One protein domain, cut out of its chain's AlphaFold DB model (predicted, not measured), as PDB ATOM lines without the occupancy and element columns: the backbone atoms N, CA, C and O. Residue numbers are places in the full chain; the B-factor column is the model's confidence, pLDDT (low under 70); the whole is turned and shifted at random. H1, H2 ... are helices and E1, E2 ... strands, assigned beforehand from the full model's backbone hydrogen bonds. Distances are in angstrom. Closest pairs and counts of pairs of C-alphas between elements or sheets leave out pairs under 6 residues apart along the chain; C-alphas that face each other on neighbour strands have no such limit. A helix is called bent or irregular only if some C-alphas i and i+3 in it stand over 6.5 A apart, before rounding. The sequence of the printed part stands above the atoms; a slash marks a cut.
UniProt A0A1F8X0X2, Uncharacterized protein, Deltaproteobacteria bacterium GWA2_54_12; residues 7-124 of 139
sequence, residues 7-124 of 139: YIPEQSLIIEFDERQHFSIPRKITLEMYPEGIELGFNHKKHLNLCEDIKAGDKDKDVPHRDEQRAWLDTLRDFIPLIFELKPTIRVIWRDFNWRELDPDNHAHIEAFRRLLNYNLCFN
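This is residues 7 to 124 of the 139 residues of an uncharacterized protein of Deltaproteobacteria bacterium GWA2_54_12 (UniProt A0A1F8X0X2). Two short parallel strands, E1 and E2, lie side by side in the middle, between a group of three helices and a single helix, H4, which packs on E2. In the group H1 is side by side with both H2 and H3, and H3 passes near E1. The printed part has 118 residues, in the order E1, H1, H2, H3, E2, H4, and is mostly helix. It is compact, with a radius of gyration of the C-alphas of 15.1 A and spans of 44 by 33 by 24 A.

E1, residues 13 to 18, begins at C-alpha 13 (167.162, 234.293, 388.464) and is 16.0 A long. H1 is residues 25 to 32, H2 residues 44 to 54, 15.4 A, and H3 residues 66 to 83, 25.2 A. H3 has a kink of 26 degrees near residue 77 and is only just irregular: C-alphas 78 and 81 are 6.8 A apart. E2 is residues 90 to 93. H4, residues 107 to 122, 21.6 A, ends at C-alpha 122 (161.034, 242.826, 379.559).

E1 and E2 are parallel, at 20 degrees, with N 16 and O 90 2.9 A apart and N 18 and O 92 2.8 A apart, within hydrogen-bond range. E1, H1, H2, H3 and E2 form a strand-helix-strand unit, two parallel neighbour strands with helices between them along the chain. H3 and E1 are near each other, with 10 pairs of C-alphas within 10 A. H3, with residues 67 to 75 alone, touches H1, the same way at a shallow tilt of 26 degrees; the closest C-alphas, of Arg 27 and Ala 71, are 4.5 A apart. H1 and H2 touch as a helical hairpin, at a shallow tilt of 18 degrees, opposite ways; the closest C-alphas, of Lys 28 and Leu 48, are 5.4 A apart. H2 and H3 are apart. The closest C-alphas of E2 and H4, those of Ile 90 and Asn 120, are 6.5 A apart. Every O i to N i+4 pair is within hydrogen-bond range in H1, H2 and H4, and 11 of 14 in H3.

The C-alphas farthest apart, of Pro 64 and His 107, are 44.6 A apart. The printed part has no cut. The links H1 to H2, H2 to H3 and E2 to H4 are long. pLDDT is under 70 at residue 61 and residues 118 to 124, of which 118 to 122 belong to H4.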
ATOM      1  N   TYR A   7     172.694 234.962 392.540       92.12
ATOM      2  CA  TYR A   7     171.541 234.095 392.330       92.12
ATOM      3  C   TYR A   7     170.425 234.506 393.287       92.12
ATOM      4  O   TYR A   7     170.664 234.648 394.486       92.12
ATOM      5  N   ILE A   8     169.218 234.699 392.753       90.00
ATOM      6  CA  ILE A   8     168.009 235.056 393.501       90.00
ATOM      7  C   ILE A   8     167.058 233.848 393.446       90.00
ATOM      8  O   ILE A   8     166.331 233.694 392.455       90.00
ATOM      9  N   PRO A   9     167.069 232.970 394.469       89.69
ATOM     10  CA  PRO A   9     166.328 231.710 394.446       89.69
ATOM     11  C   PRO A   9     164.823 231.893 394.273       89.69
ATOM     12  O   PRO A   9     164.201 231.175 393.496       89.69
ATOM     13  N   GLU A  10     164.239 232.891 394.936       88.81
ATOM     14  CA  GLU A  10     162.796 233.160 394.922       88.81
ATOM     15  C   GLU A  10     162.279 233.531 393.526       88.81
ATOM     16  O   GLU A  10     161.078 233.476 393.269       88.81
ATOM     17  N   GLN A  11     163.178 233.928 392.625       86.56
ATOM     18  CA  GLN A  11     162.861 234.329 391.257       86.56
ATOM     19  C   GLN A  11     163.448 233.379 390.210       86.56
ATOM     20  O   GLN A  11     163.251 233.628 389.016       86.56
ATOM     21  N   SER A  12     164.165 232.331 390.637       90.38
ATOM     22  CA  SER A  12     164.957 231.449 389.773       90.38
ATOM     23  C   SER A  12     165.841 232.234 388.797       90.38
ATOM     24  O   SER A  12     165.881 231.933 387.605       90.38
ATOM     25  N   LEU A  13     166.503 233.284 389.293       89.25
ATOM     26  CA  LEU A  13     167.162 234.293 388.464       89.25
ATOM     27  C   LEU A  13     168.663 234.362 388.749       89.25
ATOM     28  O   LEU A  13     169.073 234.463 389.905       89.25
ATOM     29  N   ILE A  14     169.464 234.358 387.686       92.38
ATOM     30  CA  ILE A  14     170.911 234.586 387.738       92.38
ATOM     31  C   ILE A  14     171.200 235.988 387.203       92.38
ATOM     32  O   ILE A  14     170.633 236.396 386.183       92.38
ATOM     33  N   ILE A  15     172.095 236.703 387.880       91.81
ATOM     34  CA  ILE A  15     172.617 237.992 387.436       91.81
ATOM     35  C   ILE A  15     174.141 237.898 387.392       91.81
ATOM     36  O   ILE A  15     174.773 237.527 388.379       91.81
ATOM     37  N   GLU A  16     174.709 238.258 386.248       94.00
ATOM     38  CA  GLU A  16     176.150 238.361 386.016       94.00
ATOM     39  C   GLU A  16     176.516 239.827 385.766       94.00
ATOM     40  O   GLU A  16     175.788 240.564 385.085       94.00
ATOM     41  N   PHE A  17     177.640 240.261 386.324       92.69
ATOM     42  CA  PHE A  17     178.181 241.594 386.141       92.69
ATOM     43  C   PHE A  17     179.344 241.556 385.152       92.69
ATOM     44  O   PHE A  17     180.469 241.156 385.454       92.69
ATOM     45  N   ASP A  18     179.083 242.036 383.944       94.12
ATOM     46  CA  ASP A  18     180.062 241.997 382.875       94.12
ATOM     47  C   ASP A  18     181.012 243.185 382.993       94.12
ATOM     48  O   ASP A  18     180.698 244.309 382.588       94.12
ATOM     49  N   GLU A  19     182.209 242.928 383.512       92.69
ATOM     50  CA  GLU A  19     183.351 243.840 383.448       92.69
ATOM     51  C   GLU A  19     184.005 243.878 382.058       92.69
ATOM     52  O   GLU A  19     183.786 243.020 381.202       92.69
ATOM     53  N   ARG A  20     184.903 244.851 381.831       93.81
ATOM     54  CA  ARG A  20     185.600 245.050 380.545       93.81
ATOM     55  C   ARG A  20     186.182 243.753 379.960       93.81
ATOM     56  O   ARG A  20     186.154 243.576 378.749       93.81
ATOM     57  N   GLN A  21     186.720 242.875 380.803       92.88
ATOM     58  CA  GLN A  21     187.368 241.620 380.402       92.88
ATOM     59  C   GLN A  21     186.429 240.575 379.774       92.88
ATOM     60  O   GLN A  21     186.918 239.660 379.116       92.88
ATOM     61  N   HIS A  22     185.110 240.708 379.938       95.12
ATOM     62  CA  HIS A  22     184.125 239.827 379.300       95.12
ATOM     63  C   HIS A  22     183.905 240.168 377.818       95.12
ATOM     64  O   HIS A  22     183.458 239.325 377.048       95.12
ATOM     65  N   PHE A  23     184.285 241.370 377.374       96.88
ATOM     66  CA  PHE A  23     184.078 241.840 375.999       96.88
ATOM     67  C   PHE A  23     185.303 241.580 375.113       96.88
ATOM     68  O   PHE A  23     185.991 242.511 374.679       96.88
ATOM     69  N   SER A  24     185.606 240.300 374.887       96.69
ATOM     70  CA  SER A  24     186.769 239.816 374.130       96.69
ATOM     71  C   SER A  24     186.400 239.280 372.738       96.69
ATOM     72  O   SER A  24     185.238 238.993 372.447       96.69
ATOM     73  N   ILE A  25     187.396 239.092 371.862       97.56
ATOM     74  CA  ILE A  25     187.173 238.460 370.547       97.56
ATOM     75  C   ILE A  25     186.678 237.007 370.680       97.56
ATOM     76  O   ILE A  25     185.705 236.670 370.004       97.56
ATOM     77  N   PRO A  26     187.236 236.152 371.566       97.69
ATOM     78  CA  PRO A  26     186.654 234.836 371.822       97.69
ATOM     79  C   PRO A  26     185.186 234.905 372.251       97.69
ATOM     80  O   PRO A  26     184.375 234.110 371.778       97.69
ATOM     81  N   ARG A  27     184.809 235.893 373.077       97.94
ATOM     82  CA  ARG A  27     183.410 236.070 373.479       97.94
ATOM     83  C   ARG A  27     182.514 236.401 372.290       97.94
ATOM     84  O   ARG A  27     181.458 235.783 372.152       97.94
ATOM     85  N   LYS A  28     182.948 237.296 371.399       98.44
ATOM     86  CA  LYS A  28     182.237 237.583 370.144       98.44
ATOM     87  C   LYS A  28     181.969 236.304 369.349       98.44
ATOM     88  O   LYS A  28     180.822 236.048 369.008       98.44
ATOM     89  N   ILE A  29     183.003 235.486 369.135       98.06
ATOM     90  CA  ILE A  29     182.889 234.221 368.391       98.06
ATOM     91  C   ILE A  29     181.850 233.308 369.047       98.06
ATOM     92  O   ILE A  29     181.008 232.750 368.355       98.06
ATOM     93  N   THR A  30     181.862 233.177 370.379       97.94
ATOM     94  CA  THR A  30     180.847 232.358 371.060       97.94
ATOM     95  C   THR A  30     179.432 232.877 370.827       97.94
ATOM     96  O   THR A  30     178.564 232.089 370.474       97.94
ATOM     97  N   LEU A  31     179.206 234.190 370.946       97.69
ATOM     98  CA  LEU A  31     177.895 234.808 370.736       97.69
ATOM     99  C   LEU A  31     177.398 234.642 369.292       97.69
ATOM    100  O   LEU A  31     176.212 234.396 369.094       97.69
ATOM    101  N   GLU A  32     178.276 234.739 368.289       97.75
ATOM    102  CA  GLU A  32     177.925 234.514 366.873       97.75
ATOM    103  C   GLU A  32     177.459 233.077 366.596       97.75
ATOM    104  O   GLU A  32     176.723 232.846 365.641       97.75
ATOM    105  N   MET A  33     177.857 232.125 367.443       97.31
ATOM    106  CA  MET A  33     177.500 230.709 367.326       97.31
ATOM    107  C   MET A  33     176.240 230.329 368.113       97.31
ATOM    108  O   MET A  33     175.880 229.151 368.155       97.31
ATOM    109  N   TYR A  34     175.580 231.286 368.774       96.62
ATOM    110  CA  TYR A  34     174.353 230.993 369.513       96.62
ATOM    111  C   TYR A  34     173.233 230.586 368.548       96.62
ATOM    112  O   TYR A  34     173.118 231.166 367.466       96.62
ATOM    113  N   PRO A  35     172.397 229.599 368.918       94.69
ATOM    114  CA  PRO A  35     171.292 229.179 368.072       94.69
ATOM    115  C   PRO A  35     170.287 230.320 367.891       94.69
ATOM    116  O   PRO A  35     170.036 231.099 368.811       94.69
ATOM    117  N   GLU A  36     169.688 230.407 366.705       91.31
ATOM    118  CA  GLU A  36     168.626 231.378 366.447       91.31
ATOM    119  C   GLU A  36     167.440 231.158 367.397       91.31
ATOM    120  O   GLU A  36     167.055 230.025 367.686       91.31
ATOM    121  N   GLY A  37     166.851 232.254 367.879       87.81
ATOM    122  CA  GLY A  37     165.678 232.208 368.753       87.81
ATOM    123  C   GLY A  37     165.961 231.829 370.207       87.81
ATOM    124  O   GLY A  37     165.010 231.654 370.963       87.81
ATOM    125  N   ILE A  38     167.229 231.723 370.624       90.81
ATOM    126  CA  ILE A  38     167.551 231.586 372.047       90.81
ATOM    127  C   ILE A  38     167.020 232.775 372.852       90.81
ATOM    128  O   ILE A  38     167.258 233.937 372.516       90.81
ATOM    129  N   GLU A  39     166.344 232.471 373.956       89.94
ATOM    130  CA  GLU A  39     165.924 233.478 374.916       89.94
ATOM    131  C   GLU A  39     167.103 233.867 375.820       89.94
ATOM    132  O   GLU A  39     167.669 233.036 376.531       89.94
ATOM    133  N   LEU A  40     167.492 235.142 375.783       91.75
ATOM    134  CA  LEU A  40     168.614 235.685 376.553       91.75
ATOM    135  C   LEU A  40     168.133 236.834 377.433       91.75
ATOM    136  O   LEU A  40     167.398 237.698 376.964       91.75
ATOM    137  N   GLY A  41     168.619 236.915 378.672       90.94
ATOM    138  CA  GLY A  41     168.320 238.020 379.596       90.94
ATOM    139  C   GLY A  41     169.137 239.286 379.316       90.94
ATOM    140  O   GLY A  41     169.336 240.117 380.201       90.94
ATOM    141  N   PHE A  42     169.685 239.415 378.107       91.81
ATOM    142  CA  PHE A  42     170.511 240.536 377.689       91.81
ATOM    143  C   PHE A  42     170.438 240.751 376.176       91.81
ATOM    144  O   PHE A  42     170.142 239.848 375.395       91.81
ATOM    145  N   ASN A  43     170.770 241.965 375.735       91.25
ATOM    146  CA  ASN A  43     170.776 242.294 374.314       91.25
ATOM    147  C   ASN A  43     172.005 241.683 373.613       91.25
ATOM    148  O   ASN A  43     173.129 242.182 373.754       91.25
ATOM    149  N   HIS A  44     171.770 240.619 372.842       93.31
ATOM    150  CA  HIS A  44     172.791 239.866 372.101       93.31
ATOM    151  C   HIS A  44     173.615 240.746 371.152       93.31
ATOM    152  O   HIS A  44     174.844 240.777 371.235       93.31
ATOM    153  N   LYS A  45     172.948 241.563 370.327       93.81
ATOM    154  CA  LYS A  45     173.609 242.471 369.376       93.81
ATOM    155  C   LYS A  45     174.459 243.533 370.077       93.81
ATOM    156  O   LYS A  45     175.553 243.847 369.614       93.81
ATOM    157  N   LYS A  46     173.986 244.074 371.207       93.88
ATOM    158  CA  LYS A  46     174.758 245.005 372.044       93.88
ATOM    159  C   LYS A  46     176.047 244.342 372.531       93.88
ATOM    160  O   LYS A  46     177.104 244.951 372.419       93.88
ATOM    161  N   HIS A  47     175.977 243.101 373.018       95.50
ATOM    162  CA  HIS A  47     177.155 242.376 373.506       95.50
ATOM    163  C   HIS A  47     178.148 242.053 372.383       95.50
ATOM    164  O   HIS A  47     179.348 242.254 372.574       95.50
ATOM    165  N   LEU A  48     177.673 241.642 371.200       96.50
ATOM    166  CA  LEU A  48     178.525 241.460 370.014       96.50
ATOM    167  C   LEU A  48     179.291 242.737 369.659       96.50
ATOM    168  O   LEU A  48     180.513 242.703 369.508       96.50
ATOM    169  N   ASN A  49     178.578 243.862 369.564       97.06
ATOM    170  CA  ASN A  49     179.178 245.151 369.230       97.06
ATOM    171  C   ASN A  49     180.210 245.571 370.281       97.06
ATOM    172  O   ASN A  49     181.305 245.987 369.929       97.06
ATOM    173  N   LEU A  50     179.908 245.390 371.571       97.00
ATOM    174  CA  LEU A  50     180.855 245.700 372.642       97.00
ATOM    175  C   LEU A  50     182.125 244.849 372.567       97.00
ATOM    176  O   LEU A  50     183.210 245.369 372.815       97.00
ATOM    177  N   CYS A  51     182.021 243.568 372.204       97.88
ATOM    178  CA  CYS A  51     183.199 242.728 371.995       97.88
ATOM    179  C   CYS A  51     184.052 243.225 370.815       97.88
ATOM    180  O   CYS A  51     185.282 243.232 370.912       97.88
ATOM    181  N   GLU A  52     183.417 243.672 369.726       96.62
ATOM    182  CA  GLU A  52     184.112 244.263 368.576       96.62
ATOM    183  C   GLU A  52     184.755 245.613 368.919       96.62
ATOM    184  O   GLU A  52     185.875 245.873 368.495       96.62
ATOM    185  N   ASP A  53     184.104 246.455 369.715       97.00
ATOM    186  CA  ASP A  53     184.621 247.784 370.055       97.00
ATOM    187  C   ASP A  53     185.751 247.717 371.092       97.00
ATOM    188  O   ASP A  53     186.754 248.428 370.996       97.00
ATOM    189  N   ILE A  54     185.593 246.878 372.119       96.44
ATOM    190  CA  ILE A  54     186.497 246.839 373.276       96.44
ATOM    191  C   ILE A  54     187.713 245.954 373.007       96.44
ATOM    192  O   ILE A  54     188.809 246.286 373.482       96.44
ATOM    193  N   LYS A  55     187.519 244.826 372.303       95.88
ATOM    194  CA  LYS A  55     188.539 243.797 372.027       95.88
ATOM    195  C   LYS A  55     189.399 243.517 373.256       95.88
ATOM    196  O   LYS A  55     190.627 243.625 373.219       95.88
ATOM    197  N   ALA A  56     188.750 243.261 374.392       94.00
ATOM    198  CA  ALA A  56     189.474 242.960 375.611       94.00
ATOM    199  C   ALA A  56     190.324 241.708 375.395       94.00
ATOM    200  O   ALA A  56     189.862 240.727 374.819       94.00
ATOM    201  N   GLY A  57     191.569 241.783 375.844       88.25
ATOM    202  CA  GLY A  57     192.457 240.642 375.927       88.25
ATOM    203  C   GLY A  57     193.049 240.596 377.319       88.25
ATOM    204  O   GLY A  57     193.180 241.647 377.973       88.25
ATOM    205  N   ASP A  58     193.394 239.400 377.768       81.19
ATOM    206  CA  ASP A  58     194.131 239.262 379.002       81.19
ATOM    207  C   ASP A  58     195.499 239.940 378.887       81.19
ATOM    208  O   ASP A  58     196.186 239.894 377.862       81.19
ATOM    209  N   LYS A  59     195.878 240.617 379.964       76.44
ATOM    210  CA  LYS A  59     197.207 241.211 380.106       76.44
ATOM    211  C   LYS A  59     198.174 240.245 380.772       76.44
ATOM    212  O   LYS A  59     199.381 240.411 380.601       76.44
ATOM    213  N   ASP A  60     197.647 239.278 381.515       76.44
ATOM    214  CA  ASP A  60     198.431 238.230 382.141       76.44
ATOM    215  C   ASP A  60     198.717 237.123 381.120       76.44
ATOM    216  O   ASP A  60     197.817 236.442 380.635       76.44
ATOM    217  N   LYS A  61     199.988 236.990 380.738       69.75
ATOM    218  CA  LYS A  61     200.422 236.015 379.730       69.75
ATOM    219  C   LYS A  61     200.723 234.645 380.331       69.75
ATOM    220  O   LYS A  61     200.965 233.710 379.570       69.75
ATOM    221  N   ASP A  62     200.707 234.527 381.656       78.94
ATOM    222  CA  ASP A  62     201.097 233.300 382.350       78.94
ATOM    223  C   ASP A  62     199.955 232.270 382.381       78.94
ATOM    224  O   ASP A  62     200.194 231.084 382.621       78.94
ATOM    225  N   VAL A  63     198.720 232.688 382.068       79.81
ATOM    226  CA  VAL A  63     197.558 231.797 381.942       79.81
ATOM    227  C   VAL A  63     197.201 231.599 380.464       79.81
ATOM    228  O   VAL A  63     196.602 232.481 379.843       79.81
ATOM    229  N   PRO A  64     197.525 230.438 379.867       82.69
ATOM    230  CA  PRO A  64     197.226 230.189 378.465       82.69
ATOM    231  C   PRO A  64     195.713 230.134 378.227       82.69
ATOM    232  O   PRO A  64     194.970 229.505 378.981       82.69
ATOM    233  N   HIS A  65     195.272 230.756 377.134       88.69
ATOM    234  CA  HIS A  65     193.891 230.720 376.639       88.69
ATOM    235  C   HIS A  65     192.826 231.244 377.612       88.69
ATOM    236  O   HIS A  65     191.688 230.765 377.627       88.69
ATOM    237  N   ARG A  66     193.179 232.187 378.490       90.81
ATOM    238  CA  ARG A  66     192.250 232.653 379.525       90.81
ATOM    239  C   ARG A  66     191.019 233.353 378.948       90.81
ATOM    240  O   ARG A  66     189.935 233.229 379.514       90.81
ATOM    241  N   ASP A  67     191.156 234.060 377.829       92.81
ATOM    242  CA  ASP A  67     190.024 234.735 377.187       92.81
ATOM    243  C   ASP A  67     189.054 233.737 376.550       92.81
ATOM    244  O   ASP A  67     187.840 233.913 376.652       92.81
ATOM    245  N   GLU A  68     189.571 232.660 375.961       94.75
ATOM    246  CA  GLU A  68     188.792 231.545 375.425       94.75
ATOM    247  C   GLU A  68     188.085 230.781 376.547       94.75
ATOM    248  O   GLU A  68     186.892 230.498 376.445       94.75
ATOM    249  N   GLN A  69     188.783 230.505 377.653       93.44
ATOM    250  CA  GLN A  69     188.184 229.883 378.838       93.44
ATOM    251  C   GLN A  69     187.075 230.759 379.431       93.44
ATOM    252  O   GLN A  69     186.008 230.250 379.772       93.44
ATOM    253  N   ARG A  70     187.292 232.078 379.522       93.31
ATOM    254  CA  ARG A  70     186.278 233.027 380.000       93.31
ATOM    255  C   ARG A  70     185.059 233.037 379.081       93.31
ATOM    256  O   ARG A  70     183.946 232.878 379.569       93.31
ATOM    257  N   ALA A  71     185.266 233.138 377.768       96.44
ATOM    258  CA  ALA A  71     184.187 233.102 376.782       96.44
ATOM    259  C   ALA A  71     183.385 231.791 376.838       96.44
ATOM    260  O   ALA A  71     182.156 231.809 376.749       96.44
ATOM    261  N   TRP A  72     184.067 230.661 377.038       95.56
ATOM    262  CA  TRP A  72     183.427 229.364 377.231       95.56
ATOM    263  C   TRP A  72     182.572 229.324 378.502       95.56
ATOM    264  O   TRP A  72     181.409 228.930 378.447       95.56
ATOM    265  N   LEU A  73     183.105 229.776 379.640       94.12
ATOM    266  CA  LEU A  73     182.354 229.815 380.899       94.12
ATOM    267  C   LEU A  73     181.148 230.756 380.824       94.12
ATOM    268  O   LEU A  73     180.071 230.402 381.298       94.12
ATOM    269  N   ASP A  74     181.298 231.917 380.192       95.69
ATOM    270  CA  ASP A  74     180.191 232.846 379.959       95.69
ATOM    271  C   ASP A  74     179.103 232.228 379.078       95.69
ATOM    272  O   ASP A  74     177.918 232.390 379.354       95.69
ATOM    273  N   THR A  75     179.501 231.444 378.077       95.81
ATOM    274  CA  THR A  75     178.565 230.691 377.235       95.81
ATOM    275  C   THR A  75     177.783 229.660 378.040       95.81
ATOM    276  O   THR A  75     176.562 229.573 377.923       95.81
ATOM    277  N   LEU A  76     178.460 228.911 378.913       94.44
ATOM    278  CA  LEU A  76     177.787 227.962 379.797       94.44
ATOM    279  C   LEU A  76     176.789 228.661 380.729       94.44
ATOM    280  O   LEU A  76     175.695 228.143 380.931       94.44
ATOM    281  N   ARG A  77     177.126 229.838 381.265       93.25
ATOM    282  CA  ARG A  77     176.228 230.617 382.137       93.25
ATOM    283  C   ARG A  77     174.982 231.129 381.428       93.25
ATOM    284  O   ARG A  77     173.934 231.226 382.061       93.25
ATOM    285  N   ASP A  78     175.074 231.414 380.137       94.31
ATOM    286  CA  ASP A  78     173.915 231.827 379.346       94.31
ATOM    287  C   ASP A  78     173.004 230.645 378.995       94.31
ATOM    288  O   ASP A  78     171.795 230.817 378.886       94.31
ATOM    289  N   PHE A  79     173.570 229.442 378.846       93.56
ATOM    290  CA  PHE A  79     172.810 228.229 378.539       93.56
ATOM    291  C   PHE A  79     172.295 227.478 379.772       93.56
ATOM    292  O   PHE A  79     171.369 226.680 379.642       93.56
ATOM    293  N   ILE A  80     172.852 227.707 380.966       92.00
ATOM    294  CA  ILE A  80     172.384 227.085 382.217       92.00
ATOM    295  C   ILE A  80     170.858 227.223 382.395       92.00
ATOM    296  O   ILE A  80     170.227 226.204 382.681       92.00
ATOM    297  N   PRO A  81     170.237 228.396 382.163       91.19
ATOM    298  CA  PRO A  81     168.784 228.538 382.249       91.19
ATOM    299  C   PRO A  81     167.963 227.722 381.248       91.19
ATOM    300  O   PRO A  81     166.764 227.574 381.428       91.19
ATOM    301  N   LEU A  82     168.571 227.186 380.188       88.25
ATOM    302  CA  LEU A  82     167.877 226.279 379.268       88.25
ATOM    303  C   LEU A  82     167.848 224.838 379.785       88.25
ATOM    304  O   LEU A  82     167.032 224.031 379.348       88.25
ATOM    305  N   ILE A  83     168.788 224.494 380.666       89.06
ATOM    306  CA  ILE A  83     168.978 223.138 381.195       89.06
ATOM    307  C   ILE A  83     168.263 222.989 382.539       89.06
ATOM    308  O   ILE A  83     167.731 221.929 382.859       89.06
ATOM    309  N   PHE A  84     168.274 224.055 383.331       86.19
ATOM    310  CA  PHE A  84     167.590 224.157 384.610       86.19
ATOM    311  C   PHE A  84     166.392 225.083 384.431       86.19
ATOM    312  O   PHE A  84     166.518 226.045 383.694       86.19
ATOM    313  N   GLU A  85     165.262 224.832 385.097       85.19
ATOM    314  CA  GLU A  85     164.042 225.661 385.030       85.19
ATOM    315  C   GLU A  85     164.249 227.059 385.665       85.19
ATOM    316  O   GLU A  85     163.644 227.420 386.677       85.19
ATOM    317  N   LEU A  86     165.167 227.841 385.100       91.06
ATOM    318  CA  LEU A  86     165.573 229.172 385.528       91.06
ATOM    319  C   LEU A  86     165.194 230.191 384.458       91.06
ATOM    320  O   LEU A  86     165.032 229.872 383.282       91.06
ATOM    321  N   LYS A  87     165.087 231.451 384.870       91.50
ATOM    322  CA  LYS A  87     164.930 232.562 383.932       91.50
ATOM    323  C   LYS A  87     166.247 232.825 383.196       91.50
ATOM    324  O   LYS A  87     167.309 232.591 383.781       91.50
ATOM    325  N   PRO A  88     166.200 233.362 381.962       93.38
ATOM    326  CA  PRO A  88     167.400 233.758 381.235       93.38
ATOM    327  C   PRO A  88     168.328 234.640 382.082       93.38
ATOM    328  O   PRO A  88     167.874 235.551 382.776       93.38
ATOM    329  N   THR A  89     169.632 234.371 382.011       93.69
ATOM    330  CA  THR A  89     170.651 235.090 382.786       93.69
ATOM    331  C   THR A  89     170.665 236.566 382.402       93.69
ATOM    332  O   THR A  89     170.848 236.903 381.228       93.69
ATOM    333  N   ILE A  90     170.500 237.453 383.387       92.62
ATOM    334  CA  ILE A  90     170.641 238.896 383.178       92.62
ATOM    335  C   ILE A  90     172.120 239.254 383.224       92.62
ATOM    336  O   ILE A  90     172.811 238.915 384.184       92.62
ATOM    337  N   ARG A  91     172.587 240.008 382.227       92.88
ATOM    338  CA  ARG A  91     173.935 240.589 382.221       92.88
ATOM    339  C   ARG A  91     173.873 242.094 382.423       92.88
ATOM    340  O   ARG A  91     173.219 242.811 381.662       92.88
ATOM    341  N   VAL A  92     174.559 242.570 383.453       91.31
ATOM    342  CA  VAL A  92     174.674 243.988 383.797       91.31
ATOM    343  C   VAL A  92     176.056 244.477 383.394       91.31
ATOM    344  O   VAL A  92     177.062 244.003 383.906       91.31
ATOM    345  N   ILE A  93     176.121 245.434 382.469       91.44
ATOM    346  CA  ILE A  93     177.394 245.888 381.906       91.44
ATOM    347  C   ILE A  93     177.987 246.991 382.784       91.44
ATOM    348  O   ILE A  93     177.337 248.006 383.046       91.44
ATOM    349  N   TRP A  94     179.266 246.860 383.146       87.06
ATOM    350  CA  TRP A  94     179.977 247.812 384.011       87.06
ATOM    351  C   TRP A  94     179.923 249.278 383.552       87.06
ATOM    352  O   TRP A  94     180.109 250.186 384.355       87.06
ATOM    353  N   ARG A  95     179.703 249.532 382.262       84.75
ATOM    354  CA  ARG A  95     179.693 250.880 381.680       84.75
ATOM    355  C   ARG A  95     178.298 251.497 381.583       84.75
ATOM    356  O   ARG A  95     178.201 252.689 381.316       84.75
ATOM    357  N   ASP A  96     177.238 250.717 381.782       82.31
ATOM    358  CA  ASP A  96     175.870 251.209 381.597       82.31
ATOM    359  C   ASP A  96     175.459 252.214 382.685       82.31
ATOM    360  O   ASP A  96     174.616 253.066 382.430       82.31
ATOM    361  N   PHE A  97     176.081 252.155 383.868       77.62
ATOM    362  CA  PHE A  97     175.813 253.074 384.975       77.62
ATOM    363  C   PHE A  97     177.101 253.552 385.626       77.62
ATOM    364  O   PHE A  97     178.109 252.845 385.676       77.62
ATOM    365  N   ASN A  98     177.046 254.749 386.203       80.38
ATOM    366  CA  ASN A  98     178.062 255.179 387.147       80.38
ATOM    367  C   ASN A  98     177.803 254.520 388.509       80.38
ATOM    368  O   ASN A  98     177.193 255.102 389.400       80.38
ATOM    369  N   TRP A  99     178.268 253.281 388.668       80.44
ATOM    370  CA  TRP A  99     178.023 252.464 389.865       80.44
ATOM    371  C   TRP A  99     178.460 253.124 391.177       80.44
ATOM    372  O   TRP A  99     177.917 252.801 392.225       80.44
ATOM    373  N   ARG A 100     179.421 254.057 391.132       80.62
ATOM    374  CA  ARG A 100     179.921 254.768 392.321       80.62
ATOM    375  C   ARG A 100     178.953 255.819 392.853       80.62
ATOM    376  O   ARG A 100     179.127 256.269 393.978       80.62
ATOM    377  N   GLU A 101     177.994 256.240 392.038       83.62
ATOM    378  CA  GLU A 101     176.990 257.243 392.402       83.62
ATOM    379  C   GLU A 101     175.686 256.602 392.886       83.62
ATOM    380  O   GLU A 101     174.817 257.298 393.411       83.62
ATOM    381  N   LEU A 102     175.546 255.279 392.745       83.19
ATOM    382  CA  LEU A 102     174.414 254.555 393.303       83.19
ATOM    383  C   LEU A 102     174.549 254.474 394.822       83.19
ATOM    384  O   LEU A 102     175.603 254.150 395.365       83.19
ATOM    385  N   ASP A 103     173.436 254.753 395.487       87.31
ATOM    386  CA  ASP A 103     173.323 254.774 396.938       87.31
ATOM    387  C   ASP A 103     172.263 253.729 397.301       87.31
ATOM    388  O   ASP A 103     171.104 253.891 396.900       87.31
ATOM    389  N   PRO A 104     172.642 252.633 397.982       87.94
ATOM    390  CA  PRO A 104     171.719 251.556 398.321       87.94
ATOM    391  C   PRO A 104     170.652 251.976 399.337       87.94
ATOM    392  O   PRO A 104     169.648 251.279 399.449       87.94
ATOM    393  N   ASP A 105     170.828 253.103 400.034       92.44
ATOM    394  CA  ASP A 105     169.838 253.649 400.966       92.44
ATOM    395  C   ASP A 105     168.903 254.667 400.282       92.44
ATOM    396  O   ASP A 105     167.869 255.062 400.831       92.44
ATOM    397  N   ASN A 106     169.216 255.069 399.046       92.31
ATOM    398  CA  ASN A 106     168.398 255.986 398.266       92.31
ATOM    399  C   ASN A 106     167.353 255.236 397.429       92.31
ATOM    400  O   ASN A 106     167.654 254.603 396.415       92.31
ATOM    401  N   HIS A 107     166.080 255.395 397.796       91.38
ATOM    402  CA  HIS A 107     164.955 254.742 397.122       91.38
ATOM    403  C   HIS A 107     164.891 255.007 395.605       91.38
ATOM    404  O   HIS A 107     164.508 254.120 394.842       91.38
ATOM    405  N   ALA A 108     165.267 256.202 395.139       88.19
ATOM    406  CA  ALA A 108     165.268 256.511 393.708       88.19
ATOM    407  C   ALA A 108     166.351 255.722 392.953       88.19
ATOM    408  O   ALA A 108     166.111 255.269 391.835       88.19
ATOM    409  N   HIS A 109     167.516 255.513 393.574       89.44
ATOM    410  CA  HIS A 109     168.615 254.736 392.995       89.44
ATOM    411  C   HIS A 109     168.268 253.243 392.954       89.44
ATOM    412  O   HIS A 109     168.481 252.593 391.928       89.44
ATOM    413  N   ILE A 110     167.645 252.719 394.016       86.88
ATOM    414  CA  ILE A 110     167.113 251.347 394.041       86.88
ATOM    415  C   ILE A 110     166.101 251.150 392.908       86.88
ATOM    416  O   ILE A 110     166.160 250.157 392.186       86.88
ATOM    417  N   GLU A 111     165.175 252.093 392.730       85.88
ATOM    418  CA  GLU A 111     164.141 251.988 391.702       85.88
ATOM    419  C   GLU A 111     164.720 252.088 390.282       85.88
ATOM    420  O   GLU A 111     164.316 251.336 389.395       85.88
ATOM    421  N   ALA A 112     165.720 252.946 390.064       83.69
ATOM    422  CA  ALA A 112     166.451 253.002 388.799       83.69
ATOM    423  C   ALA A 112     167.154 251.668 388.489       83.69
ATOM    424  O   ALA A 112     167.050 251.160 387.370       83.69
ATOM    425  N   PHE A 113     167.803 251.053 389.483       83.94
ATOM    426  CA  PHE A 113     168.438 249.745 389.319       83.94
ATOM    427  C   PHE A 113     167.414 248.631 389.054       83.94
ATOM    428  O   PHE A 113     167.618 247.801 388.168       83.94
ATOM    429  N   ARG A 114     166.260 248.639 389.733       82.25
ATOM    430  CA  ARG A 114     165.160 247.705 389.427       82.25
ATOM    431  C   ARG A 114     164.679 247.847 387.990       82.25
ATOM    432  O   ARG A 114     164.473 246.838 387.322       82.25
ATOM    433  N   ARG A 115     164.531 249.078 387.492       81.25
ATOM    434  CA  ARG A 115     164.152 249.335 386.094       81.25
ATOM    435  C   ARG A 115     165.193 248.827 385.107       81.25
ATOM    436  O   ARG A 115     164.794 248.294 384.081       81.25
ATOM    437  N   LEU A 116     166.486 248.931 385.414       78.88
ATOM    438  CA  LEU A 116     167.542 248.327 384.596       78.88
ATOM    439  C   LEU A 116     167.361 246.807 384.484       78.88
ATOM    440  O   LEU A 116     167.348 246.267 383.378       78.88
ATOM    441  N   LEU A 117     167.203 246.123 385.620       77.38
ATOM    442  CA  LEU A 117     167.020 244.671 385.645       77.38
ATOM    443  C   LEU A 117     165.734 244.262 384.915       77.38
ATOM    444  O   LEU A 117     165.748 243.344 384.100       77.38
ATOM    445  N   ASN A 118     164.642 244.993 385.144       69.31
ATOM    446  CA  ASN A 118     163.363 244.749 384.489       69.31
ATOM    447  C   ASN A 118     163.389 245.073 382.996       69.31
ATOM    448  O   ASN A 118     162.728 244.384 382.239       69.31
ATOM    449  N   TYR A 119     164.145 246.071 382.538       64.94
ATOM    450  CA  TYR A 119     164.323 246.333 381.109       64.94
ATOM    451  C   TYR A 119     165.029 245.158 380.428       64.94
ATOM    452  O   TYR A 119     164.604 244.727 379.362       64.94
ATOM    453  N   ASN A 120     166.045 244.590 381.080       60.41
ATOM    454  CA  ASN A 120     166.739 243.402 380.588       60.41
ATOM    455  C   ASN A 120     165.845 242.142 380.592       60.41
ATOM    456  O   ASN A 120     166.026 241.279 379.739       60.41
ATOM    457  N   LEU A 121     164.852 242.061 381.488       58.84
ATOM    458  CA  LEU A 121     163.832 240.999 381.512       58.84
ATOM    459  C   LEU A 121     162.687 241.229 380.504       58.84
ATOM    460  O   LEU A 121     162.252 240.302 379.826       58.84
ATOM    461  N   CYS A 122     162.188 242.461 380.385       51.91
ATOM    462  CA  CYS A 122     161.034 242.826 379.559       51.91
ATOM    463  C   CYS A 122     161.380 243.074 378.089       51.91
ATOM    464  O   CYS A 122     160.465 243.094 377.264       51.91
ATOM    465  N   PHE A 123     162.663 243.190 377.721       48.34
ATOM    466  CA  PHE A 123     163.070 243.233 376.311       48.34
ATOM    467  C   PHE A 123     162.605 241.987 375.525       48.34
ATOM    468  O   PHE A 123     162.496 242.060 374.304       48.34
ATOM    469  N   ASN A 124     162.240 240.895 376.219       44.00
ATOM    470  CA  ASN A 124     161.628 239.697 375.632       44.00
ATOM    471  C   ASN A 124     160.115 239.545 375.907       44.00
ATOM    472  O   ASN A 124     159.466 238.746 375.239       44.00
TER     473      ASN A 124